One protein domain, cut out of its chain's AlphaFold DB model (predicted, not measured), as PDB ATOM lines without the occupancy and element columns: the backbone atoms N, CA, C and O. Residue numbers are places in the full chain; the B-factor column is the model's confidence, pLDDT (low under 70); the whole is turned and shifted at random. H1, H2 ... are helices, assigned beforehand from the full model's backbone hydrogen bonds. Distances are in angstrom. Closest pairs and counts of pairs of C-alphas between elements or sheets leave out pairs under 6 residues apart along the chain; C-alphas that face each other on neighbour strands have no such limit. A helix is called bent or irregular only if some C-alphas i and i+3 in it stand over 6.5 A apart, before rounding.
ATOM      1  N   HIS A   4      25.726  24.395 -13.232       70.62
ATOM      2  CA  HIS A   4      27.042  24.122 -13.821       70.62
ATOM      3  C   HIS A   4      26.999  23.625 -15.280       70.62
ATOM      4  O   HIS A   4      27.901  23.924 -16.063       70.62
ATOM      5  N   VAL A   5      25.944  22.910 -15.690       74.50
ATOM      6  CA  VAL A   5      25.831  22.362 -17.060       74.50
ATOM      7  C   VAL A   5      25.492  23.464 -18.073       74.50
ATOM      8  O   VAL A   5      25.954  23.443 -19.216       74.50
ATOM      9  N   VAL A   6      24.724  24.471 -17.645       78.12
ATOM     10  CA  VAL A   6      24.306  25.594 -18.498       78.12
ATOM     11  C   VAL A   6      25.483  26.536 -18.791       78.12
ATOM     12  O   VAL A   6      25.637  26.991 -19.925       78.12
ATOM     13  N   GLY A   7      26.369  26.772 -17.817       76.12
ATOM     14  CA  GLY A   7      27.562  27.612 -18.005       76.12
ATOM     15  C   GLY A   7      28.565  27.032 -19.010       76.12
ATOM     16  O   GLY A   7      29.059  27.742 -19.889       76.12
ATOM     17  N   ALA A   8      28.810  25.719 -18.952       76.94
ATOM     18  CA  ALA A   8      29.804  25.057 -19.801       76.94
ATOM     19  C   ALA A   8      29.464  25.115 -21.302       76.94
ATOM     20  O   ALA A   8      30.359  25.212 -22.146       76.94
ATOM     21  N   THR A   9      28.174  25.073 -21.645       85.75
ATOM     22  CA  THR A   9      27.713  25.142 -23.040       85.75
ATOM     23  C   THR A   9      27.743  26.566 -23.594       85.75
ATOM     24  O   THR A   9      28.084  26.748 -24.766       85.75
ATOM     25  N   ARG A  10      27.470  27.584 -22.762       88.69
ATOM     26  CA  ARG A  10      27.570  29.002 -23.152       88.69
ATOM     27  C   ARG A  10      28.994  29.405 -23.524       88.69
ATOM     28  O   ARG A  10      29.181  29.983 -24.591       88.69
ATOM     29  N   GLY A  11      29.988  29.038 -22.711       83.69
ATOM     30  CA  GLY A  11      31.393  29.371 -22.989       83.69
ATOM     31  C   GLY A  11      31.876  28.823 -24.337       83.69
ATOM     32  O   GLY A  11      32.512  29.537 -25.109       83.69
ATOM     33  N   LYS A  12      31.484  27.588 -24.680       91.00
ATOM     34  CA  LYS A  12      31.825  26.975 -25.973       91.00
ATOM     35  C   LYS A  12      31.185  27.704 -27.155       91.00
ATOM     36  O   LYS A  12      31.850  27.925 -28.160       91.00
ATOM     37  N   ARG A  13      29.906  28.081 -27.043       93.12
ATOM     38  CA  ARG A  13      29.208  28.827 -28.103       93.12
ATOM     39  C   ARG A  13      29.854  30.186 -28.338       93.12
ATOM     40  O   ARG A  13      30.081  30.543 -29.484       93.12
ATOM     41  N   LEU A  14      30.204  30.897 -27.268       91.19
ATOM     42  CA  LEU A  14      30.861  32.200 -27.374       91.19
ATOM     43  C   LEU A  14      32.251  32.104 -28.004       91.19
ATOM     44  O   LEU A  14      32.557  32.908 -28.875       91.19
ATOM     45  N   ALA A  15      33.046  31.089 -27.652       92.25
ATOM     46  CA  ALA A  15      34.337  30.851 -28.298       92.25
ATOM     47  C   ALA A  15      34.192  30.637 -29.815       92.25
ATOM     48  O   ALA A  15      34.933  31.227 -30.595       92.25
ATOM     49  N   VAL A  16      33.204  29.839 -30.243       95.56
ATOM     50  CA  VAL A  16      32.931  29.611 -31.672       95.56
ATOM     51  C   VAL A  16      32.459  30.892 -32.361       95.56
ATOM     52  O   VAL A  16      32.945  31.196 -33.444       95.56
ATOM     53  N   ILE A  17      31.560  31.659 -31.736       95.06
ATOM     54  CA  ILE A  17      31.074  32.933 -32.287       95.06
ATOM     55  C   ILE A  17      32.236  33.914 -32.468       95.06
ATOM     56  O   ILE A  17      32.398  34.446 -33.560       95.06
ATOM     57  N   GLY A  18      33.064  34.115 -31.437       90.94
ATOM     58  CA  GLY A  18      34.221  35.010 -31.506       90.94
ATOM     59  C   GLY A  18      35.226  34.572 -32.568       90.94
ATOM     60  O   GLY A  18      35.691  35.391 -33.355       90.94
ATOM     61  N   ALA A  19      35.501  33.268 -32.652       94.62
ATOM     62  CA  ALA A  19      36.408  32.731 -33.653       94.62
ATOM     63  C   ALA A  19      35.881  32.917 -35.084       94.62
ATOM     64  O   ALA A  19      36.613  33.397 -35.941       94.62
ATOM     65  N   VAL A  20      34.609  32.605 -35.356       96.12
ATOM     66  CA  VAL A  20      34.011  32.804 -36.689       96.12
ATOM     67  C   VAL A  20      33.945  34.290 -37.045       96.12
ATOM     68  O   VAL A  20      34.303  34.662 -38.161       96.12
ATOM     69  N   ALA A  21      33.550  35.144 -36.095       94.12
ATOM     70  CA  ALA A  21      33.448  36.586 -36.300       94.12
ATOM     71  C   ALA A  21      34.792  37.239 -36.653       94.12
ATOM     72  O   ALA A  21      34.800  38.201 -37.410       94.12
ATOM     73  N   GLY A  22      35.914  36.724 -36.139       92.81
ATOM     74  CA  GLY A  22      37.251  37.197 -36.509       92.81
ATOM     75  C   GLY A  22      37.836  36.519 -37.751       92.81
ATOM     76  O   GLY A  22      38.535  37.159 -38.535       92.81
ATOM     77  N   LEU A  23      37.507  35.245 -37.984       95.38
ATOM     78  CA  LEU A  23      38.001  34.475 -39.128       95.38
ATOM     79  C   LEU A  23      37.501  35.036 -40.465       95.38
ATOM     80  O   LEU A  23      38.275  35.144 -41.413       95.38
ATOM     81  N   VAL A  24      36.220  35.399 -40.542       95.81
ATOM     82  CA  VAL A  24      35.599  35.940 -41.763       95.81
ATOM     83  C   VAL A  24      36.314  37.206 -42.269       95.81
ATOM     84  O   VAL A  24      36.767  37.193 -43.415       95.81
ATOM     85  N   PRO A  25      36.482  38.279 -41.467       92.81
ATOM     86  CA  PRO A  25      37.199  39.469 -41.915       92.81
ATOM     87  C   PRO A  25      38.690  39.207 -42.161       92.81
ATOM     88  O   PRO A  25      39.257  39.833 -43.051       92.81
ATOM     89  N   ALA A  26      39.323  38.266 -41.449       91.81
ATOM     90  CA  ALA A  26      40.720  37.898 -41.699       91.81
ATOM     91  C   ALA A  26      40.910  37.281 -43.095       91.81
ATOM     92  O   ALA A  26      41.808  37.684 -43.833       91.81
ATOM     93  N   ILE A  27      40.030  36.350 -43.482       93.88
ATOM     94  CA  ILE A  27      40.032  35.748 -44.824       93.88
ATOM     95  C   ILE A  27      39.704  36.804 -45.882       93.88
ATOM     96  O   ILE A  27      40.375  36.854 -46.910       93.88
ATOM     97  N   ALA A  28      38.707  37.660 -45.636       93.25
ATOM     98  CA  ALA A  28      38.328  38.714 -46.574       93.25
ATOM     99  C   ALA A  28      39.482  39.698 -46.826       93.25
ATOM    100  O   ALA A  28      39.775  40.017 -47.976       93.25
ATOM    101  N   LEU A  29      40.174  40.130 -45.769       89.88
ATOM    102  CA  LEU A  29      41.327  41.025 -45.860       89.88
ATOM    103  C   LEU A  29      42.496  40.378 -46.614       89.88
ATOM    104  O   LEU A  29      43.114  41.014 -47.466       89.88
ATOM    105  N   GLY A  30      42.783  39.108 -46.317       88.94
ATOM    106  CA  GLY A  30      43.813  38.341 -47.007       88.94
ATOM    107  C   GLY A  30      43.518  38.141 -48.493       88.94
ATOM    108  O   GLY A  30      44.361  38.417 -49.344       88.94
ATOM    109  N   GLY A  31      42.285  37.746 -48.817       88.94
ATOM    110  CA  GLY A  31      41.825  37.590 -50.196       88.94
ATOM    111  C   GLY A  31      41.865  38.903 -50.975       88.94
ATOM    112  O   GLY A  31      42.338  38.920 -52.108       88.94
ATOM    113  N   LEU A  32      41.457  40.013 -50.353       90.31
ATOM    114  CA  LEU A  32      41.535  41.337 -50.969       90.31
ATOM    115  C   LEU A  32      42.982  41.710 -51.316       90.31
ATOM    116  O   LEU A  32      43.228  42.218 -52.405       90.31
ATOM    117  N   ARG A  33      43.950  41.410 -50.439       86.19
ATOM    118  CA  ARG A  33      45.372  41.638 -50.735       86.19
ATOM    119  C   ARG A  33      45.869  40.823 -51.924       86.19
ATOM    120  O   ARG A  33      46.564  41.369 -52.771       86.19
ATOM    121  N   VAL A  34      45.487  39.550 -52.010       84.56
ATOM    122  CA  VAL A  34      45.868  38.690 -53.142       84.56
ATOM    123  C   VAL A  34      45.257  39.196 -54.453       84.56
ATOM    124  O   VAL A  34      45.950  39.255 -55.461       84.56
ATOM    125  N   VAL A  35      43.986  39.609 -54.445       88.19
ATOM    126  CA  VAL A  35      43.284  40.087 -55.653       88.19
ATOM    127  C   VAL A  35      43.796  41.449 -56.129       88.19
ATOM    128  O   VAL A  35      43.833  41.691 -57.330       88.19
ATOM    129  N   LEU A  36      44.192  42.332 -55.210       86.12
ATOM    130  CA  LEU A  36      44.717  43.663 -55.536       86.12
ATOM    131  C   LEU A  36      46.228  43.678 -55.829       86.12
ATOM    132  O   LEU A  36      46.789  44.754 -56.015       86.12
ATOM    133  N   SER A  37      46.895  42.520 -55.841       82.12
ATOM    134  CA  SER A  37      48.325  42.431 -56.162       82.12
ATOM    135  C   SER A  37      48.567  42.700 -57.649       82.12
ATOM    136  O   SER A  37      47.839  42.183 -58.500       82.12
ATOM    137  N   GLU A  38      49.586  43.495 -57.973       80.88
ATOM    138  CA  GLU A  38      49.946  43.782 -59.362       80.88
ATOM    139  C   GLU A  38      50.642  42.564 -60.003       80.88
ATOM    140  O   GLU A  38      51.416  41.866 -59.351       80.88
ATOM    141  N   PRO A  39      50.405  42.275 -61.295       71.44
ATOM    142  CA  PRO A  39      50.887  41.045 -61.930       71.44
ATOM    143  C   PRO A  39      52.407  40.997 -62.175       71.44
ATOM    144  O   PRO A  39      52.919  39.941 -62.541       71.44
ATOM    145  N   ALA A  40      53.130  42.110 -62.011       57.38
ATOM    146  CA  ALA A  40      54.537  42.222 -62.402       57.38
ATOM    147  C   ALA A  40      55.528  41.546 -61.427       57.38
ATOM    148  O   ALA A  40      56.604  41.146 -61.861       57.38
ATOM    149  N   GLU A  41      55.159  41.345 -60.155       59.16
ATOM    150  CA  GLU A  41      56.011  40.755 -59.097       59.16
ATOM    151  C   GLU A  41      55.301  39.574 -58.397       59.16
ATOM    152  O   GLU A  41      55.245  39.437 -57.173       59.16
ATOM    153  N   ALA A  42      54.698  38.701 -59.209       61.66
ATOM    154  CA  ALA A  42      53.669  37.764 -58.766       61.66
ATOM    155  C   ALA A  42      54.105  36.726 -57.712       61.66
ATOM    156  O   ALA A  42      53.262  36.262 -56.951       61.66
ATOM    157  N   THR A  43      55.371  36.309 -57.634       67.75
ATOM    158  CA  THR A  43      55.769  35.214 -56.726       67.75
ATOM    159  C   THR A  43      56.061  35.689 -55.304       67.75
ATOM    160  O   THR A  43      55.500  35.132 -54.356       67.75
ATOM    161  N   ALA A  44      56.879  36.732 -55.141       64.12
ATOM    162  CA  ALA A  44      57.203  37.293 -53.827       64.12
ATOM    163  C   ALA A  44      55.971  37.956 -53.188       64.12
ATOM    164  O   ALA A  44      55.628  37.693 -52.032       64.12
ATOM    165  N   GLN A  45      55.198  38.716 -53.967       72.56
ATOM    166  CA  GLN A  45      54.025  39.409 -53.440       72.56
ATOM    167  C   GLN A  45      52.918  38.437 -52.991       72.56
ATOM    168  O   GLN A  45      52.283  38.647 -51.952       72.56
ATOM    169  N   VAL A  46      52.715  37.327 -53.713       76.88
ATOM    170  CA  VAL A  46      51.738  36.295 -53.326       76.88
ATOM    171  C   VAL A  46      52.152  35.591 -52.038       76.88
ATOM    172  O   VAL A  46      51.305  35.393 -51.165       76.88
ATOM    173  N   ALA A  47      53.431  35.247 -51.877       74.12
ATOM    174  CA  ALA A  47      53.913  34.614 -50.654       74.12
ATOM    175  C   ALA A  47      53.814  35.559 -49.439       74.12
ATOM    176  O   ALA A  47      53.327  35.138 -48.386       74.12
ATOM    177  N   GLY A  48      54.138  36.849 -49.596       75.25
ATOM    178  CA  GLY A  48      53.947  37.859 -48.547       75.25
ATOM    179  C   GLY A  48      52.475  38.033 -48.157       75.25
ATOM    180  O   GLY A  48      52.126  38.045 -46.972       75.25
ATOM    181  N   ASN A  49      51.573  38.076 -49.140       81.25
ATOM    182  CA  ASN A  49      50.133  38.177 -48.896       81.25
ATOM    183  C   ASN A  49      49.540  36.907 -48.273       81.25
ATOM    184  O   ASN A  49      48.659  36.995 -47.410       81.25
ATOM    185  N   ALA A  50      50.041  35.729 -48.643       79.94
ATOM    186  CA  ALA A  50      49.662  34.467 -48.018       79.94
ATOM    187  C   ALA A  50      50.122  34.408 -46.554       79.94
ATOM    188  O   ALA A  50      49.319  34.078 -45.679       79.94
ATOM    189  N   ALA A  51      51.369  34.798 -46.271       78.31
ATOM    190  CA  ALA A  51      51.891  34.891 -44.910       78.31
ATOM    191  C   ALA A  51      51.061  35.870 -44.073       78.31
ATOM    192  O   ALA A  51      50.586  35.516 -42.994       78.31
ATOM    193  N   PHE A  52      50.778  37.060 -44.609       81.88
ATOM    194  CA  PHE A  52      49.918  38.042 -43.955       81.88
ATOM    195  C   PHE A  52      48.540  37.454 -43.631       81.88
ATOM    196  O   PHE A  52      48.060  37.562 -42.506       81.88
ATOM    197  N   THR A  53      47.917  36.767 -44.588       86.31
ATOM    198  CA  THR A  53      46.610  36.128 -44.384       86.31
ATOM    199  C   THR A  53      46.668  35.084 -43.271       86.31
ATOM    200  O   THR A  53      45.818  35.077 -42.379       86.31
ATOM    201  N   LEU A  54      47.698  34.233 -43.279       84.56
ATOM    202  CA  LEU A  54      47.914  33.226 -42.243       84.56
ATOM    203  C   LEU A  54      48.083  33.858 -40.856       84.56
ATOM    204  O   LEU A  54      47.537  33.318 -39.894       84.56
ATOM    205  N   ALA A  55      48.733  35.024 -40.755       82.31
ATOM    206  CA  ALA A  55      48.876  35.776 -39.505       82.31
ATOM    207  C   ALA A  55      47.526  36.023 -38.848       82.31
ATOM    208  O   ALA A  55      47.295  35.630 -37.704       82.31
ATOM    209  N   TYR A  56      46.623  36.641 -39.610       87.38
ATOM    210  CA  TYR A  56      45.334  37.098 -39.112       87.38
ATOM    211  C   TYR A  56      44.350  35.946 -38.959       87.38
ATOM    212  O   TYR A  56      43.503  35.988 -38.075       87.38
ATOM    213  N   VAL A  57      44.464  34.895 -39.771       90.75
ATOM    214  CA  VAL A  57      43.604  33.708 -39.687       90.75
ATOM    215  C   VAL A  57      43.988  32.807 -38.506       90.75
ATOM    216  O   VAL A  57      43.106  32.231 -37.859       90.75
ATOM    217  N   SER A  58      45.283  32.701 -38.192       87.81
ATOM    218  CA  SER A  58      45.806  31.759 -37.197       87.81
ATOM    219  C   SER A  58      45.143  31.830 -35.810       87.81
ATOM    220  O   SER A  58      44.685  30.774 -35.356       87.81
ATOM    221  N   PRO A  59      44.978  32.989 -35.129       90.19
ATOM    222  CA  PRO A  59      44.386  33.010 -33.791       90.19
ATOM    223  C   PRO A  59      42.950  32.477 -33.773       90.19
ATOM    224  O   PRO A  59      42.547  31.807 -32.821       90.19
ATOM    225  N   TYR A  60      42.185  32.707 -34.840       93.88
ATOM    226  CA  TYR A  60      40.788  32.288 -34.926       93.88
ATOM    227  C   TYR A  60      40.646  30.795 -35.232       93.88
ATOM    228  O   TYR A  60      39.804  30.118 -34.640       93.88
ATOM    229  N   VAL A  61      41.509  30.241 -36.090       92.06
ATOM    230  CA  VAL A  61      41.568  28.786 -36.315       92.06
ATOM    231  C   VAL A  61      41.979  28.068 -35.032       92.06
ATOM    232  O   VAL A  61      41.340  27.088 -34.636       92.06
ATOM    233  N   LEU A  62      42.992  28.583 -34.333       87.88
ATOM    234  CA  LEU A  62      43.418  28.037 -33.047       87.88
ATOM    235  C   LEU A  62      42.307  28.130 -31.994       87.88
ATOM    236  O   LEU A  62      42.107  27.174 -31.247       87.88
ATOM    237  N   ALA A  63      41.523  29.211 -31.969       92.00
ATOM    238  CA  ALA A  63      40.374  29.335 -31.073       92.00
ATOM    239  C   ALA A  63      39.280  28.291 -31.374       92.00
ATOM    240  O   ALA A  63      38.715  27.693 -30.449       92.00
ATOM    241  N   LEU A  64      39.013  27.993 -32.654       93.81
ATOM    242  CA  LEU A  64      38.103  26.907 -33.045       93.81
ATOM    243  C   LEU A  64      38.613  25.545 -32.566       93.81
ATOM    244  O   LEU A  64      37.820  24.748 -32.056       93.81
ATOM    245  N   LEU A  65      39.915  25.282 -32.681       90.38
ATOM    246  CA  LEU A  65      40.528  24.051 -32.177       90.38
ATOM    247  C   LEU A  65      40.462  23.977 -30.645       90.38
ATOM    248  O   LEU A  65      40.008  22.968 -30.103       90.38
ATOM    249  N   ALA A  66      40.803  25.063 -29.949       88.94
ATOM    250  CA  ALA A  66      40.720  25.178 -28.495       88.94
ATOM    251  C   ALA A  66      39.298  24.914 -27.976       88.94
ATOM    252  O   ALA A  66      39.115  24.228 -26.969       88.94
ATOM    253  N   SER A  67      38.270  25.370 -28.702       92.81
ATOM    254  CA  SER A  67      36.861  25.149 -28.343       92.81
ATOM    255  C   SER A  67      36.445  23.667 -28.306       92.81
ATOM    256  O   SER A  67      35.417  23.324 -27.706       92.81
ATOM    257  N   ARG A  68      37.236  22.775 -28.925       93.12
ATOM    258  CA  ARG A  68      37.010  21.322 -28.923       93.12
ATOM    259  C   ARG A  68      37.550  20.626 -27.673       93.12
ATOM    260  O   ARG A  68      37.154  19.488 -27.432       93.12
ATOM    261  N   ALA A  69      38.391  21.281 -26.871       88.00
ATOM    262  CA  ALA A  69      38.916  20.698 -25.642       88.00
ATOM    263  C   ALA A  69      37.782  20.388 -24.643       88.00
ATOM    264  O   ALA A  69      36.908  21.221 -24.381       88.00
ATOM    265  N   ALA A  70      37.793  19.162 -24.109       88.69
ATOM    266  CA  ALA A  70      36.778  18.679 -23.173       88.69
ATOM    267  C   ALA A  70      36.952  19.271 -21.765       88.69
ATOM    268  O   ALA A  70      35.961  19.549 -21.092       88.69
ATOM    269  N   ASP A  71      38.201  19.481 -21.339       87.56
ATOM    270  CA  ASP A  71      38.524  20.069 -20.042       87.56
ATOM    271  C   ASP A  71      38.358  21.604 -20.084       87.56
ATOM    272  O   ASP A  71      38.953  22.266 -20.944       87.56
ATOM    273  N   PRO A  72      37.560  22.202 -19.177       87.38
ATOM    274  CA  PRO A  72      37.288  23.636 -19.183       87.38
ATOM    275  C   PRO A  72      38.517  24.488 -18.839       87.38
ATOM    276  O   PRO A  72      38.610  25.614 -19.333       87.38
ATOM    277  N   GLY A  73      39.459  23.961 -18.047       85.38
ATOM    278  CA  GLY A  73      40.712  24.626 -17.698       85.38
ATOM    279  C   GLY A  73      41.689  24.652 -18.870       85.38
ATOM    280  O   GLY A  73      42.195  25.723 -19.203       85.38
ATOM    281  N   VAL A  74      41.877  23.518 -19.557       85.56
ATOM    282  CA  VAL A  74      42.690  23.450 -20.788       85.56
ATOM    283  C   VAL A  74      42.105  24.361 -21.863       85.56
ATOM    284  O   VAL A  74      42.822  25.167 -22.453       85.56
ATOM    285  N   ARG A  75      40.785  24.293 -22.075       90.44
ATOM    286  CA  ARG A  75      40.081  25.172 -23.016       90.44
ATOM    287  C   ARG A  75      40.265  26.645 -22.661       90.44
ATOM    288  O   ARG A  75      40.545  27.438 -23.548       90.44
ATOM    289  N   GLY A  76      40.109  27.005 -21.387       87.19
ATOM    290  CA  GLY A  76      40.297  28.375 -20.916       87.19
ATOM    291  C   GLY A  76      41.713  28.881 -21.172       87.19
ATOM    292  O   GLY A  76      41.866  29.948 -21.749       87.19
ATOM    293  N   GLY A  77      42.734  28.086 -20.837       85.19
ATOM    294  CA  GLY A  77      44.133  28.443 -21.085       85.19
ATOM    295  C   GLY A  77      44.454  28.631 -22.572       85.19
ATOM    296  O   GLY A  77      45.042  29.643 -22.948       85.19
ATOM    297  N   LEU A  78      44.002  27.708 -23.428       86.94
ATOM    298  CA  LEU A  78      44.179  27.820 -24.880       86.94
ATOM    299  C   LEU A  78      43.444  29.038 -25.455       86.94
ATOM    300  O   LEU A  78      44.017  29.768 -26.258       86.94
ATOM    301  N   LEU A  79      42.204  29.294 -25.022       89.75
ATOM    302  CA  LEU A  79      41.444  30.462 -25.472       89.75
ATOM    303  C   LEU A  79      42.115  31.772 -25.044       89.75
ATOM    304  O   LEU A  79      42.171  32.700 -25.848       89.75
ATOM    305  N   THR A  80      42.689  31.837 -23.837       88.81
ATOM    306  CA  THR A  80      43.487  32.990 -23.396       88.81
ATOM    307  C   THR A  80      44.667  33.224 -24.332       88.81
ATOM    308  O   THR A  80      44.839  34.341 -24.812       88.81
ATOM    309  N   ALA A  81      45.441  32.183 -24.654       86.12
ATOM    310  CA  ALA A  81      46.563  32.309 -25.582       86.12
ATOM    311  C   ALA A  81      46.118  32.820 -26.963       86.12
ATOM    312  O   ALA A  81      46.736  33.729 -27.514       86.12
ATOM    313  N   THR A  82      45.006  32.303 -27.495       89.50
ATOM    314  CA  THR A  82      44.469  32.759 -28.788       89.50
ATOM    315  C   THR A  82      43.926  34.184 -28.742       89.50
ATOM    316  O   THR A  82      44.071  34.914 -29.717       89.50
ATOM    317  N   ALA A  83      43.348  34.610 -27.613       89.88
ATOM    318  CA  ALA A  83      42.884  35.978 -27.422       89.88
ATOM    319  C   ALA A  83      44.061  36.961 -27.344       89.88
ATOM    320  O   ALA A  83      44.001  38.024 -27.954       89.88
ATOM    321  N   VAL A  84      45.153  36.592 -26.661       87.38
ATOM    322  CA  VAL A  84      46.391  37.391 -26.654       87.38
ATOM    323  C   VAL A  84      46.982  37.474 -28.059       87.38
ATOM    324  O   VAL A  84      47.324  38.566 -28.498       87.38
ATOM    325  N   LEU A  85      47.046  36.363 -28.796       85.44
ATOM    326  CA  LEU A  85      47.550  36.365 -30.171       85.44
ATOM    327  C   LEU A  85      46.700  37.253 -31.094       85.44
ATOM    328  O   LEU A  85      47.251  38.043 -31.855       85.44
ATOM    329  N   ALA A  86      45.368  37.174 -30.992       89.50
ATOM    330  CA  ALA A  86      44.455  38.044 -31.734       89.50
ATOM    331  C   ALA A  86      44.637  39.525 -31.365       89.50
ATOM    332  O   ALA A  86      44.597  40.389 -32.242       89.50
ATOM    333  N   LEU A  87      44.875  39.822 -30.082       86.56
ATOM    334  CA  LEU A  87      45.154  41.176 -29.611       86.56
ATOM    335  C   LEU A  87      46.475  41.702 -30.180       86.56
ATOM    336  O   LEU A  87      46.492  42.811 -30.703       86.56
ATOM    337  N   VAL A  88      47.548  40.909 -30.131       82.88
ATOM    338  CA  VAL A  88      48.850  41.265 -30.718       82.88
ATOM    339  C   VAL A  88      48.702  41.523 -32.213       82.88
ATOM    340  O   VAL A  88      49.084  42.593 -32.667       82.88
ATOM    341  N   ALA A  89      48.059  40.617 -32.957       82.69
ATOM    342  CA  ALA A  89      47.805  40.810 -34.385       82.69
ATOM    343  C   ALA A  89      46.999  42.092 -34.667       82.69
ATOM    344  O   ALA A  89      47.327  42.842 -35.583       82.69
ATOM    345  N   SER A  90      45.988  42.391 -33.844       83.62
ATOM    346  CA  SER A  90      45.191  43.621 -33.966       83.62
ATOM    347  C   SER A  90      46.022  44.878 -33.680       83.62
ATOM    348  O   SER A  90      45.885  45.874 -34.383       83.62
ATOM    349  N   LEU A  91      46.896  44.841 -32.669       79.06
ATOM    350  CA  LEU A  91      47.787  45.951 -32.324       79.06
ATOM    351  C   LEU A  91      48.895  46.139 -33.362       79.06
ATOM    352  O   LEU A  91      49.234  47.274 -33.678       79.06
ATOM    353  N   SER A  92      49.411  45.073 -33.968       75.44
ATOM    354  CA  SER A  92      50.329  45.181 -35.107       75.44
ATOM    355  C   SER A  92      49.662  45.855 -36.312       75.44
ATOM    356  O   SER A  92      50.321  46.569 -37.061       75.44
ATOM    357  N   ALA A  93      48.343  45.699 -36.463       71.19
ATOM    358  CA  ALA A  93      47.550  46.384 -37.481       71.19
ATOM    359  C   ALA A  93      47.155  47.824 -37.109       71.19
ATOM    360  O   ALA A  93      46.523  48.484 -37.928       71.19
ATOM    361  N   SER A  94      47.463  48.310 -35.897       59.78
ATOM    362  CA  SER A  94      46.898  49.558 -35.344       59.78
ATOM    363  C   SER A  94      47.284  50.838 -36.089       59.78
ATOM    364  O   SER A  94      46.601  51.849 -35.944       59.78
ATOM    365  N   TYR A  95      48.281  50.781 -36.973       61.19
ATOM    366  CA  TYR A  95      48.549  51.836 -37.957       61.19
ATOM    367  C   TYR A  95      47.446  51.959 -39.029       61.19
ATOM    368  O   TYR A  95      47.468  52.878 -39.844       61.19
ATOM    369  N   SER A  96      46.470  51.048 -39.038       73.06
ATOM    370  CA  SER A  96      45.349  50.999 -39.968       73.06
ATOM    371  C   SER A  96      44.014  50.845 -39.231       73.06
ATOM    372  O   SER A  96      43.879  50.046 -38.302       73.06
ATOM    373  N   LEU A  97      42.976  51.545 -39.710       76.25
ATOM    374  CA  LEU A  97      41.577  51.388 -39.263       76.25
ATOM    375  C   LEU A  97      41.085  49.929 -39.317       76.25
ATOM    376  O   LEU A  97      40.144  49.562 -38.614       76.25
ATOM    377  N   VAL A  98      41.753  49.085 -40.106       76.19
ATOM    378  CA  VAL A  98      41.514  47.641 -40.205       76.19
ATOM    379  C   VAL A  98      41.619  46.936 -38.842       76.19
ATOM    380  O   VAL A  98      40.876  45.987 -38.599       76.19
ATOM    381  N   ALA A  99      42.451  47.423 -37.912       79.38
ATOM    382  CA  ALA A  99      42.566  46.863 -36.561       79.38
ATOM    383  C   ALA A  99      41.237  46.855 -35.785       79.38
ATOM    384  O   ALA A  99      40.956  45.918 -35.031       79.38
ATOM    385  N   LEU A 100      40.399  47.879 -35.980       84.19
ATOM    386  CA  LEU A 100      39.133  48.031 -35.256       84.19
ATOM    387  C   LEU A 100      38.117  46.945 -35.626       84.19
ATOM    388  O   LEU A 100      37.269  46.598 -34.806       84.19
ATOM    389  N   VAL A 101      38.231  46.363 -36.824       88.62
ATOM    390  CA  VAL A 101      37.354  45.276 -37.287       88.62
ATOM    391  C   VAL A 101      37.542  44.011 -36.442       88.62
ATOM    392  O   VAL A 101      36.593  43.257 -36.235       88.62
ATOM    393  N   PHE A 102      38.745  43.788 -35.904       89.50
ATOM    394  CA  PHE A 102      39.083  42.574 -35.156       89.50
ATOM    395  C   PHE A 102      38.822  42.674 -33.650       89.50
ATOM    396  O   PHE A 102      38.676  41.652 -32.977       89.50
ATOM    397  N   TRP A 103      38.698  43.886 -33.102       90.94
ATOM    398  CA  TRP A 103      38.472  44.108 -31.670       90.94
ATOM    399  C   TRP A 103      37.254  43.366 -31.098       90.94
ATOM    400  O   TRP A 103      37.408  42.701 -30.070       90.94
ATOM    401  N   PRO A 104      36.064  43.400 -31.735       91.75
ATOM    402  CA  PRO A 104      34.902  42.678 -31.225       91.75
ATOM    403  C   PRO A 104      35.156  41.171 -31.093       91.75
ATOM    404  O   PRO A 104      34.805  40.573 -30.076       91.75
ATOM    405  N   ALA A 105      35.815  40.558 -32.081       91.62
ATOM    406  CA  ALA A 105      36.152  39.137 -32.057       91.62
ATOM    407  C   ALA A 105      37.131  38.810 -30.918       91.62
ATOM    408  O   ALA A 105      36.899  37.871 -30.151       91.62
ATOM    409  N   THR A 106      38.175  39.627 -30.750       90.12
ATOM    410  CA  THR A 106      39.170  39.488 -29.676       90.12
ATOM    411  C   THR A 106      38.537  39.601 -28.287       90.12
ATOM    412  O   THR A 106      38.816  38.778 -27.412       90.12
ATOM    413  N   LEU A 107      37.622  40.557 -28.085       91.81
ATOM    414  CA  LEU A 107      36.894  40.716 -26.821       91.81
ATOM    415  C   LEU A 107      36.005  39.506 -26.515       91.81
ATOM    416  O   LEU A 107      36.000  39.018 -25.383       91.81
ATOM    417  N   VAL A 108      35.293  38.977 -27.516       93.50
ATOM    418  CA  VAL A 108      34.464  37.772 -27.348       93.50
ATOM    419  C   VAL A 108      35.326  36.555 -26.999       93.50
ATOM    420  O   VAL A 108      34.946  35.774 -26.120       93.50
ATOM    421  N   LEU A 109      36.503  36.405 -27.618       91.12
ATOM    422  CA  LEU A 109      37.454  35.345 -27.271       91.12
ATOM    423  C   LEU A 109      37.961  35.489 -25.831       91.12
ATOM    424  O   LEU A 109      37.900  34.514 -25.080       91.12
ATOM    425  N   GLY A 110      38.365  36.690 -25.412       87.56
ATOM    426  CA  GLY A 110      38.789  36.959 -24.036       87.56
ATOM    427  C   GLY A 110      37.691  36.658 -23.010       87.56
ATOM    428  O   GLY A 110      37.933  35.971 -22.015       87.56
ATOM    429  N   LEU A 111      36.453  37.073 -23.290       90.94
ATOM    430  CA  LEU A 111      35.295  36.780 -22.445       90.94
ATOM    431  C   LEU A 111      35.028  35.264 -22.363       90.94
ATOM    432  O   LEU A 111      34.751  34.729 -21.286       90.94
ATOM    433  N   SER A 112      35.141  34.553 -23.490       90.00
ATOM    434  CA  SER A 112      34.974  33.096 -23.538       90.00
ATOM    435  C   SER A 112      36.052  32.358 -22.736       90.00
ATOM    436  O   SER A 112      35.738  31.390 -22.035       90.00
ATOM    437  N   ALA A 113      37.293  32.853 -22.773       89.12
ATOM    438  CA  ALA A 113      38.403  32.336 -21.986       89.12
ATOM    439  C   ALA A 113      38.131  32.522 -20.489       89.12
ATOM    440  O   ALA A 113      38.145  31.541 -19.742       89.12
ATOM    441  N   ALA A 114      37.765  33.738 -20.070       87.50
ATOM    442  CA  ALA A 114      37.424  34.054 -18.684       87.50
ATOM    443  C   ALA A 114      36.296  33.154 -18.152       87.50
ATOM    444  O   ALA A 114      36.443  32.525 -17.104       87.50
ATOM    445  N   MET A 115      35.209  32.992 -18.914       87.31
ATOM    446  CA  MET A 115      34.120  32.086 -18.537       87.31
ATOM    447  C   MET A 115      34.577  30.631 -18.420       87.31
ATOM    448  O   MET A 115      34.180  29.935 -17.487       87.31
ATOM    449  N   SER A 116      35.431  30.152 -19.325       86.88
ATOM    450  CA  SER A 116      35.921  28.775 -19.243       86.88
ATOM    451  C   SER A 116      36.827  28.559 -18.023       86.88
ATOM    452  O   SER A 116      36.761  27.497 -17.404       86.88
ATOM    453  N   LEU A 117      37.606  29.571 -17.629       84.75
ATOM    454  CA  LEU A 117      38.451  29.540 -16.433       84.75
ATOM    455  C   LEU A 117      37.641  29.575 -15.132       84.75
ATOM    456  O   LEU A 117      37.984  28.851 -14.203       84.75
ATOM    457  N   THR A 118      36.538  30.330 -15.081       85.69
ATOM    458  CA  THR A 118      35.668  30.399 -13.884       85.69
ATOM    459  C   THR A 118      34.992  29.069 -13.533       85.69
ATOM    460  O   THR A 118      34.584  28.868 -12.396       85.69
ATOM    461  N   ILE A 119      34.885  28.152 -14.500       85.31
ATOM    462  CA  ILE A 119      34.290  26.819 -14.315       85.31
ATOM    463  C   ILE A 119      35.361  25.780 -13.934       85.31
ATOM    464  O   ILE A 119      35.034  24.668 -13.524       85.31
ATOM    465  N   SER A 120      36.648  26.110 -14.071       83.25
ATOM    466  CA  SER A 120      37.732  25.178 -13.772       83.25
ATOM    467  C   SER A 120      37.873  24.971 -12.265       83.25
ATOM    468  O   SER A 120      38.137  25.911 -11.523       83.25
ATOM    469  N   GLU A 121      37.778  23.720 -11.812       82.06
ATOM    470  CA  GLU A 121      38.007  23.361 -10.405       82.06
ATOM    471  C   GLU A 121      39.493  23.446 -10.006       82.06
ATOM    472  O   GLU A 121      39.823  23.445  -8.820       82.06
ATOM    473  N   ARG A 122      40.417  23.474 -10.983       78.75
ATOM    474  CA  ARG A 122      41.877  23.437 -10.754       78.75
ATOM    475  C   ARG A 122      42.654  24.333 -11.731       78.75
ATOM    476  O   ARG A 122      43.521  23.837 -12.456       78.75
ATOM    477  N   PRO A 123      42.396  25.650 -11.750       69.69
ATOM    478  CA  PRO A 123      42.958  26.560 -12.750       69.69
ATOM    479  C   PRO A 123      44.494  26.574 -12.751       69.69
ATOM    480  O   PRO A 123      45.115  26.549 -13.810       69.69
ATOM    481  N   THR A 124      45.133  26.506 -11.586       73.06
ATOM    482  CA  THR A 124      46.601  26.502 -11.470       73.06
ATOM    483  C   THR A 124      47.266  25.244 -12.024       73.06
ATOM    484  O   THR A 124      48.402  25.324 -12.480       73.06
ATOM    485  N   LYS A 125      46.587  24.087 -12.021       72.25
ATOM    486  CA  LYS A 125      47.177  22.820 -12.491       72.25
ATOM    487  C   LYS A 125      46.950  22.559 -13.978       72.25
ATOM    488  O   LYS A 125      47.766  21.876 -14.584       72.25
ATOM    489  N   THR A 126      45.859  23.063 -14.553       72.50
ATOM    490  CA  THR A 126      45.499  22.775 -15.954       72.50
ATOM    491  C   THR A 126      45.513  24.006 -16.846       72.50
ATOM    492  O   THR A 126      45.996  23.929 -17.972       72.50
ATOM    493  N   ALA A 127      45.032  25.152 -16.362       71.94
ATOM    494  CA  ALA A 127      44.905  26.342 -17.193       71.94
ATOM    495  C   ALA A 127      46.223  27.098 -17.352       71.94
ATOM    496  O   ALA A 127      46.533  27.532 -18.454       71.94
ATOM    497  N   LEU A 128      47.011  27.226 -16.280       72.19
ATOM    498  CA  LEU A 128      48.296  27.926 -16.322       72.19
ATOM    499  C   LEU A 128      49.289  27.291 -17.319       72.19
ATOM    500  O   LEU A 128      49.745  28.005 -18.210       72.19
ATOM    501  N   PRO A 129      49.590  25.976 -17.268       71.69
ATOM    502  CA  PRO A 129      50.489  25.368 -18.250       71.69
ATOM    503  C   PRO A 129      49.916  25.396 -19.674       71.69
ATOM    504  O   PRO A 129      50.675  25.577 -20.621       71.69
ATOM    505  N   ALA A 130      48.593  25.281 -19.846       71.75
ATOM    506  CA  ALA A 130      47.956  25.398 -21.161       71.75
ATOM    507  C   ALA A 130      48.035  26.826 -21.727       71.75
ATOM    508  O   ALA A 130      48.248  26.996 -22.926       71.75
ATOM    509  N   ALA A 131      47.900  27.845 -20.876       71.44
ATOM    510  CA  ALA A 131      48.059  29.243 -21.258       71.44
ATOM    511  C   ALA A 131      49.515  29.556 -21.607       71.44
ATOM    512  O   ALA A 131      49.760  30.137 -22.656       71.44
ATOM    513  N   VAL A 132      50.476  29.123 -20.784       73.38
ATOM    514  CA  VAL A 132      51.911  29.312 -21.054       73.38
ATOM    515  C   VAL A 132      52.317  28.582 -22.332       73.38
ATOM    516  O   VAL A 132      52.893  29.196 -23.220       73.38
ATOM    517  N   GLY A 133      51.960  27.303 -22.475       73.69
ATOM    518  CA  GLY A 133      52.253  26.532 -23.684       73.69
ATOM    519  C   GLY A 133      51.593  27.135 -24.925       73.69
ATOM    520  O   GLY A 133      52.244  27.295 -25.953       73.69
ATOM    521  N   GLY A 134      50.327  27.542 -24.815       67.69
ATOM    522  CA  GLY A 134      49.619  28.216 -25.898       67.69
ATOM    523  C   GLY A 134      50.251  29.555 -26.277       67.69
ATOM    524  O   GLY A 134      50.343  29.862 -27.460       67.69
ATOM    525  N   LEU A 135      50.712  30.334 -25.296       70.31
ATOM    526  CA  LEU A 135      51.320  31.646 -25.509       70.31
ATOM    527  C   LEU A 135      52.732  31.534 -26.092       70.31
ATOM    528  O   LEU A 135      53.075  32.315 -26.969       70.31
ATOM    529  N   VAL A 136      53.517  30.534 -25.682       73.88
ATOM    530  CA  VAL A 136      54.810  30.215 -26.312       73.88
ATOM    531  C   VAL A 136      54.603  29.819 -27.772       73.88
ATOM    532  O   VAL A 136      55.262  30.362 -28.649       73.88
ATOM    533  N   ILE A 137      53.646  28.933 -28.049       67.88
ATOM    534  CA  ILE A 137      53.295  28.518 -29.415       67.88
ATOM    535  C   ILE A 137      52.849  29.723 -30.252       67.88
ATOM    536  O   ILE A 137      53.311  29.901 -31.375       67.88
ATOM    537  N   ALA A 138      52.003  30.582 -29.688       64.38
ATOM    538  CA  ALA A 138      51.533  31.802 -30.330       64.38
ATOM    539  C   ALA A 138      52.667  32.804 -30.605       64.38
ATOM    540  O   ALA A 138      52.730  33.364 -31.695       64.38
ATOM    541  N   ALA A 139      53.577  33.006 -29.651       64.62
ATOM    542  CA  ALA A 139      54.732  33.885 -29.806       64.62
ATOM    543  C   ALA A 139      55.690  33.364 -30.879       64.62
ATOM    544  O   ALA A 139      56.138  34.134 -31.722       64.62
ATOM    545  N   VAL A 140      55.945  32.053 -30.893       67.25
ATOM    546  CA  VAL A 140      56.749  31.390 -31.925       67.25
ATOM    547  C   VAL A 140      56.105  31.543 -33.304       67.25
ATOM    548  O   VAL A 140      56.802  31.861 -34.263       67.25
ATOM    549  N   ALA A 141      54.784  31.378 -33.409       62.16
ATOM    550  CA  ALA A 141      54.071  31.596 -34.662       62.16
ATOM    551  C   ALA A 141      54.131  33.066 -35.115       62.16
ATOM    552  O   ALA A 141      54.348  33.331 -36.291       62.16
ATOM    553  N   ALA A 142      53.979  34.022 -34.194       60.69
ATOM    554  CA  ALA A 142      54.030  35.450 -34.502       60.69
ATOM    555  C   ALA A 142      55.431  35.906 -34.947       60.69
ATOM    556  O   ALA A 142      55.545  36.586 -35.961       60.69
ATOM    557  N   LEU A 143      56.487  35.488 -34.239       63.66
ATOM    558  CA  LEU A 143      57.883  35.711 -34.643       63.66
ATOM    559  C   LEU A 143      58.173  35.054 -35.988       63.66
ATOM    560  O   LEU A 143      58.738  35.683 -36.877       63.66
ATOM    561  N   GLY A 144      57.731  33.806 -36.143       62.03
ATOM    562  CA  GLY A 144      57.873  33.060 -37.379       62.03
ATOM    563  C   GLY A 144      57.234  33.789 -38.569       62.03
ATOM    564  O   GLY A 144      57.751  33.848 -39.675       62.03
ATOM    565  N   LEU A 145      56.097  34.421 -38.343       58.69
ATOM    566  CA  LEU A 145      55.383  35.082 -39.415       58.69
ATOM    567  C   LEU A 145      55.904  36.501 -39.691       58.69
ATOM    568  O   LEU A 145      55.946  36.918 -40.844       58.69
ATOM    569  N   PHE A 146      56.357  37.214 -38.658       58.84
ATOM    570  CA  PHE A 146      57.017  38.513 -38.794       58.84
ATOM    571  C   PHE A 146      58.291  38.414 -39.639       58.84
ATOM    572  O   PHE A 146      58.496  39.216 -40.543       58.84
ATOM    573  N   VAL A 147      59.101  37.385 -39.395       58.38
ATOM    574  CA  VAL A 147      60.327  37.144 -40.157       58.38
ATOM    575  C   VAL A 147      60.012  36.771 -41.611       58.38
ATOM    576  O   VAL A 147      60.634  37.310 -42.517       58.38
ATOM    577  N   VAL A 148      58.989  35.950 -41.881       55.97
ATOM    578  CA  VAL A 148      58.545  35.729 -43.272       55.97
ATOM    579  C   VAL A 148      58.123  37.027 -43.952       55.97
ATOM    580  O   VAL A 148      58.515  37.273 -45.085       55.97
ATOM    581  N   LEU A 149      57.334  37.863 -43.277       54.88
ATOM    582  CA  LEU A 149      56.867  39.125 -43.852       54.88
ATOM    583  C   LEU A 149      58.008  40.107 -44.142       54.88
ATOM    584  O   LEU A 149      57.895  40.861 -45.105       54.88
ATOM    585  N   GLY A 150      59.078  40.089 -43.343       54.88
ATOM    586  CA  GLY A 150      60.293  40.852 -43.622       54.88
ATOM    587  C   GLY A 150      61.068  40.305 -44.824       54.88
ATOM    588  O   GLY A 150      61.530  41.085 -45.645       54.88
ATOM    589  N   GLY A 151      61.168  38.977 -44.980       52.47
ATOM    590  CA  GLY A 151      62.029  38.352 -46.010       52.47
ATOM    591  C   GLY A 151      61.430  38.222 -47.392       52.47
ATOM    592  O   GLY A 151      62.064  37.696 -48.294       52.47
ATOM    593  N   LEU A 152      60.202  38.696 -47.560       50.47
ATOM    594  CA  LEU A 152      59.525  38.775 -48.849       50.47
ATOM    595  C   LEU A 152      59.500  40.198 -49.420       50.47
ATOM    596  O   LEU A 152      58.863  40.414 -50.449       50.47
ATOM    597  N   GLN A 153      60.154  41.163 -48.763       51.84
ATOM    598  CA  GLN A 153      60.432  42.461 -49.371       51.84
ATOM    599  C   GLN A 153      61.621  42.316 -50.319       51.84
ATOM    600  O   GLN A 153      62.607  41.676 -49.968       51.84
ATOM    601  N   ASP A 154      61.500  42.872 -51.526       52.25
ATOM    602  CA  ASP A 154      62.542  42.798 -52.549       52.25
ATOM    603  C   ASP A 154      63.910  43.190 -51.973       52.25
ATOM    604  O   ASP A 154      64.009  44.184 -51.250       52.25
ATOM    605  N   THR A 200      66.929  32.064 -45.457       50.97
ATOM    606  CA  THR A 200      67.162  31.231 -44.272       50.97
ATOM    607  C   THR A 200      66.329  31.660 -43.072       50.97
ATOM    608  O   THR A 200      65.838  30.805 -42.332       50.97
ATOM    609  N   GLU A 201      66.120  32.961 -42.890       48.56
ATOM    610  CA  GLU A 201      65.253  33.507 -41.851       48.56
ATOM    611  C   GLU A 201      63.781  33.222 -42.182       48.56
ATOM    612  O   GLU A 201      63.040  32.755 -41.312       48.56
ATOM    613  N   VAL A 202      63.364  33.354 -43.447       51.84
ATOM    614  CA  VAL A 202      62.022  32.954 -43.922       51.84
ATOM    615  C   VAL A 202      61.769  31.451 -43.702       51.84
ATOM    616  O   VAL A 202      60.719  31.049 -43.192       51.84
ATOM    617  N   ALA A 203      62.741  30.592 -44.014       53.59
ATOM    618  CA  ALA A 203      62.618  29.146 -43.831       53.59
ATOM    619  C   ALA A 203      62.551  28.737 -42.347       53.59
ATOM    620  O   ALA A 203      61.711  27.912 -41.961       53.59
ATOM    621  N   LEU A 204      63.395  29.328 -41.493       55.41
ATOM    622  CA  LEU A 204      63.380  29.107 -40.039       55.41
ATOM    623  C   LEU A 204      62.038  29.493 -39.425       55.41
ATOM    624  O   LEU A 204      61.516  28.821 -38.535       55.41
ATOM    625  N   SER A 205      61.469  30.571 -39.933       52.78
ATOM    626  CA  SER A 205      60.296  31.202 -39.374       52.78
ATOM    627  C   SER A 205      58.999  30.491 -39.803       52.78
ATOM    628  O   SER A 205      58.159  30.194 -38.947       52.78
ATOM    629  N   MET A 206      58.910  30.002 -41.049       54.31
ATOM    630  CA  MET A 206      57.907  29.000 -41.460       54.31
ATOM    631  C   MET A 206      58.014  27.691 -40.668       54.31
ATOM    632  O   MET A 206      56.995  27.131 -40.255       54.31
ATOM    633  N   SER A 207      59.235  27.208 -40.422       59.25
ATOM    634  CA  SER A 207      59.468  25.976 -39.658       59.25
ATOM    635  C   SER A 207      59.014  26.117 -38.205       59.25
ATOM    636  O   SER A 207      58.402  25.201 -37.653       59.25
ATOM    637  N   LEU A 208      59.238  27.286 -37.601       55.88
ATOM    638  CA  LEU A 208      58.757  27.637 -36.266       55.88
ATOM    639  C   LEU A 208      57.225  27.691 -36.210       55.88
ATOM    640  O   LEU A 208      56.635  27.083 -35.315       55.88
ATOM    641  N   VAL A 209      56.565  28.320 -37.191       56.81
ATOM    642  CA  VAL A 209      55.093  28.305 -37.302       56.81
ATOM    643  C   VAL A 209      54.582  26.866 -37.419       56.81
ATOM    644  O   VAL A 209      53.710  26.461 -36.646       56.81
ATOM    645  N   ALA A 210      55.146  26.060 -38.318       60.84
ATOM    646  CA  ALA A 210      54.732  24.673 -38.512       60.84
ATOM    647  C   ALA A 210      54.935  23.823 -37.244       60.84
ATOM    648  O   ALA A 210      54.022  23.104 -36.827       60.84
ATOM    649  N   ALA A 211      56.086  23.954 -36.581       63.44
ATOM    650  CA  ALA A 211      56.384  23.274 -35.323       63.44
ATOM    651  C   ALA A 211      55.423  23.696 -34.203       63.44
ATOM    652  O   ALA A 211      54.989  22.857 -33.417       63.44
ATOM    653  N   SER A 212      55.038  24.971 -34.160       56.59
ATOM    654  CA  SER A 212      54.091  25.498 -33.176       56.59
ATOM    655  C   SER A 212      52.687  24.889 -33.365       56.59
ATOM    656  O   SER A 212      52.086  24.393 -32.406       56.59
ATOM    657  N   VAL A 213      52.207  24.798 -34.612       62.12
ATOM    658  CA  VAL A 213      50.923  24.171 -34.973       62.12
ATOM    659  C   VAL A 213      50.942  22.676 -34.653       62.12
ATOM    660  O   VAL A 213      50.011  22.159 -34.025       62.12
ATOM    661  N   LEU A 214      52.015  21.978 -35.033       68.56
ATOM    662  CA  LEU A 214      52.200  20.555 -34.743       68.56
ATOM    663  C   LEU A 214      52.311  20.289 -33.239       68.56
ATOM    664  O   LEU A 214      51.717  19.330 -32.748       68.56
ATOM    665  N   GLY A 215      52.994  21.158 -32.493       66.38
ATOM    666  CA  GLY A 215      53.085  21.104 -31.038       66.38
ATOM    667  C   GLY A 215      51.717  21.250 -30.375       66.38
ATOM    668  O   GLY A 215      51.385  20.476 -29.479       66.38
ATOM    669  N   MET A 216      50.872  22.160 -30.868       61.03
ATOM    670  CA  MET A 216      49.495  22.319 -30.387       61.03
ATOM    671  C   MET A 216      48.627  21.095 -30.701       61.03
ATOM    672  O   MET A 216      47.890  20.614 -29.835       61.03
ATOM    673  N   LEU A 217      48.738  20.544 -31.914       65.50
ATOM    674  CA  LEU A 217      48.048  19.310 -32.290       65.50
ATOM    675  C   LEU A 217      48.519  18.125 -31.434       65.50
ATOM    676  O   LEU A 217      47.685  17.357 -30.953       65.50
ATOM    677  N   GLY A 218      49.822  18.012 -31.174       68.75
ATOM    678  CA  GLY A 218      50.409  17.009 -30.287       68.75
ATOM    679  C   GLY A 218      49.917  17.148 -28.846       68.75
ATOM    680  O   GLY A 218      49.413  16.182 -28.276       68.75
ATOM    681  N   ALA A 219      49.954  18.361 -28.288       62.53
ATOM    682  CA  ALA A 219      49.428  18.679 -26.959       62.53
ATOM    683  C   ALA A 219      47.937  18.340 -26.826       62.53
ATOM    684  O   ALA A 219      47.513  17.817 -25.799       62.53
ATOM    685  N   SER A 220      47.149  18.561 -27.882       58.31
ATOM    686  CA  SER A 220      45.723  18.217 -27.891       58.31
ATOM    687  C   SER A 220      45.442  16.709 -27.925       58.31
ATOM    688  O   SER A 220      44.354  16.282 -27.536       58.31
ATOM    689  N   ARG A 221      46.405  15.899 -28.385       66.62
ATOM    690  CA  ARG A 221      46.292  14.433 -28.496       66.62
ATOM    691  C   ARG A 221      47.010  13.677 -27.385       66.62
ATOM    692  O   ARG A 221      46.793  12.476 -27.233       66.62
ATOM    693  N   LEU A 222      47.857  14.356 -26.622       66.69
ATOM    694  CA  LEU A 222      48.606  13.769 -25.526       66.69
ATOM    695  C   LEU A 222      47.618  13.243 -24.453       66.69
ATOM    696  O   LEU A 222      46.769  13.995 -23.970       66.69
ATOM    697  N   PRO A 223      47.703  11.957 -24.051       54.41
ATOM    698  CA  PRO A 223      46.707  11.251 -23.227       54.41
ATOM    699  C   PRO A 223      46.647  11.687 -21.751       54.41
ATOM    700  O   PRO A 223      46.118  10.971 -20.900       54.41
TER     701      PRO A 223
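What this domain is: This is residues 4 to 154 and 200 to 223 of the 250 residues of an uncharacterized protein of Chloroflexi bacterium (UniProt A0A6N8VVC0). Six helices run up and down in an elongated bundle: H1 to H4 form a four-helix group, H5 packs on H2 and H3, and H6 packs on H5. The printed part has 175 residues, 152 of them in six named helices, H1 to H6 in order along the chain, with no named strand; the class is all helix. The whole is compact, radius of gyration of the C-alphas 16.7 A, spanning 59 by 31 by 23 A.

Where its parts are: Find C-alpha 4 at (27.042, 24.122, -13.821); H1 runs 47.6 A to residue 35. H2, residues 39 to 66, is irregular, C-alphas 40 and 43 being 9.1 A apart. H3 is residues 72 to 92. H4, residues 99 to 118, is irregular, C-alphas 101 and 104 being 7.0 A apart. H5 is residues 123 to 151; H6, residues 200 to 221, ends at (46.292, 14.433, -28.496).

How they stand to each other: H1 and H2 form a hairpin, closest C-alphas Gly 30 and Thr 53, 4.4 A. H3 touches H5, closest C-alphas Gly 77 and Ala 131, 4.0 A. Every O i to N i+4 pair is within hydrogen-bond range in H3 and H6, but 24 of 28 in H1, 20 of 24 in H2, 13 of 16 in H4 and 23 of 25 in H5.

The domain as a whole: Across the cut, C-alphas 154 and 200 are 15.0 A apart. Residues 137 to 154 and 200 to 223 are among those under 70 in pLDDT.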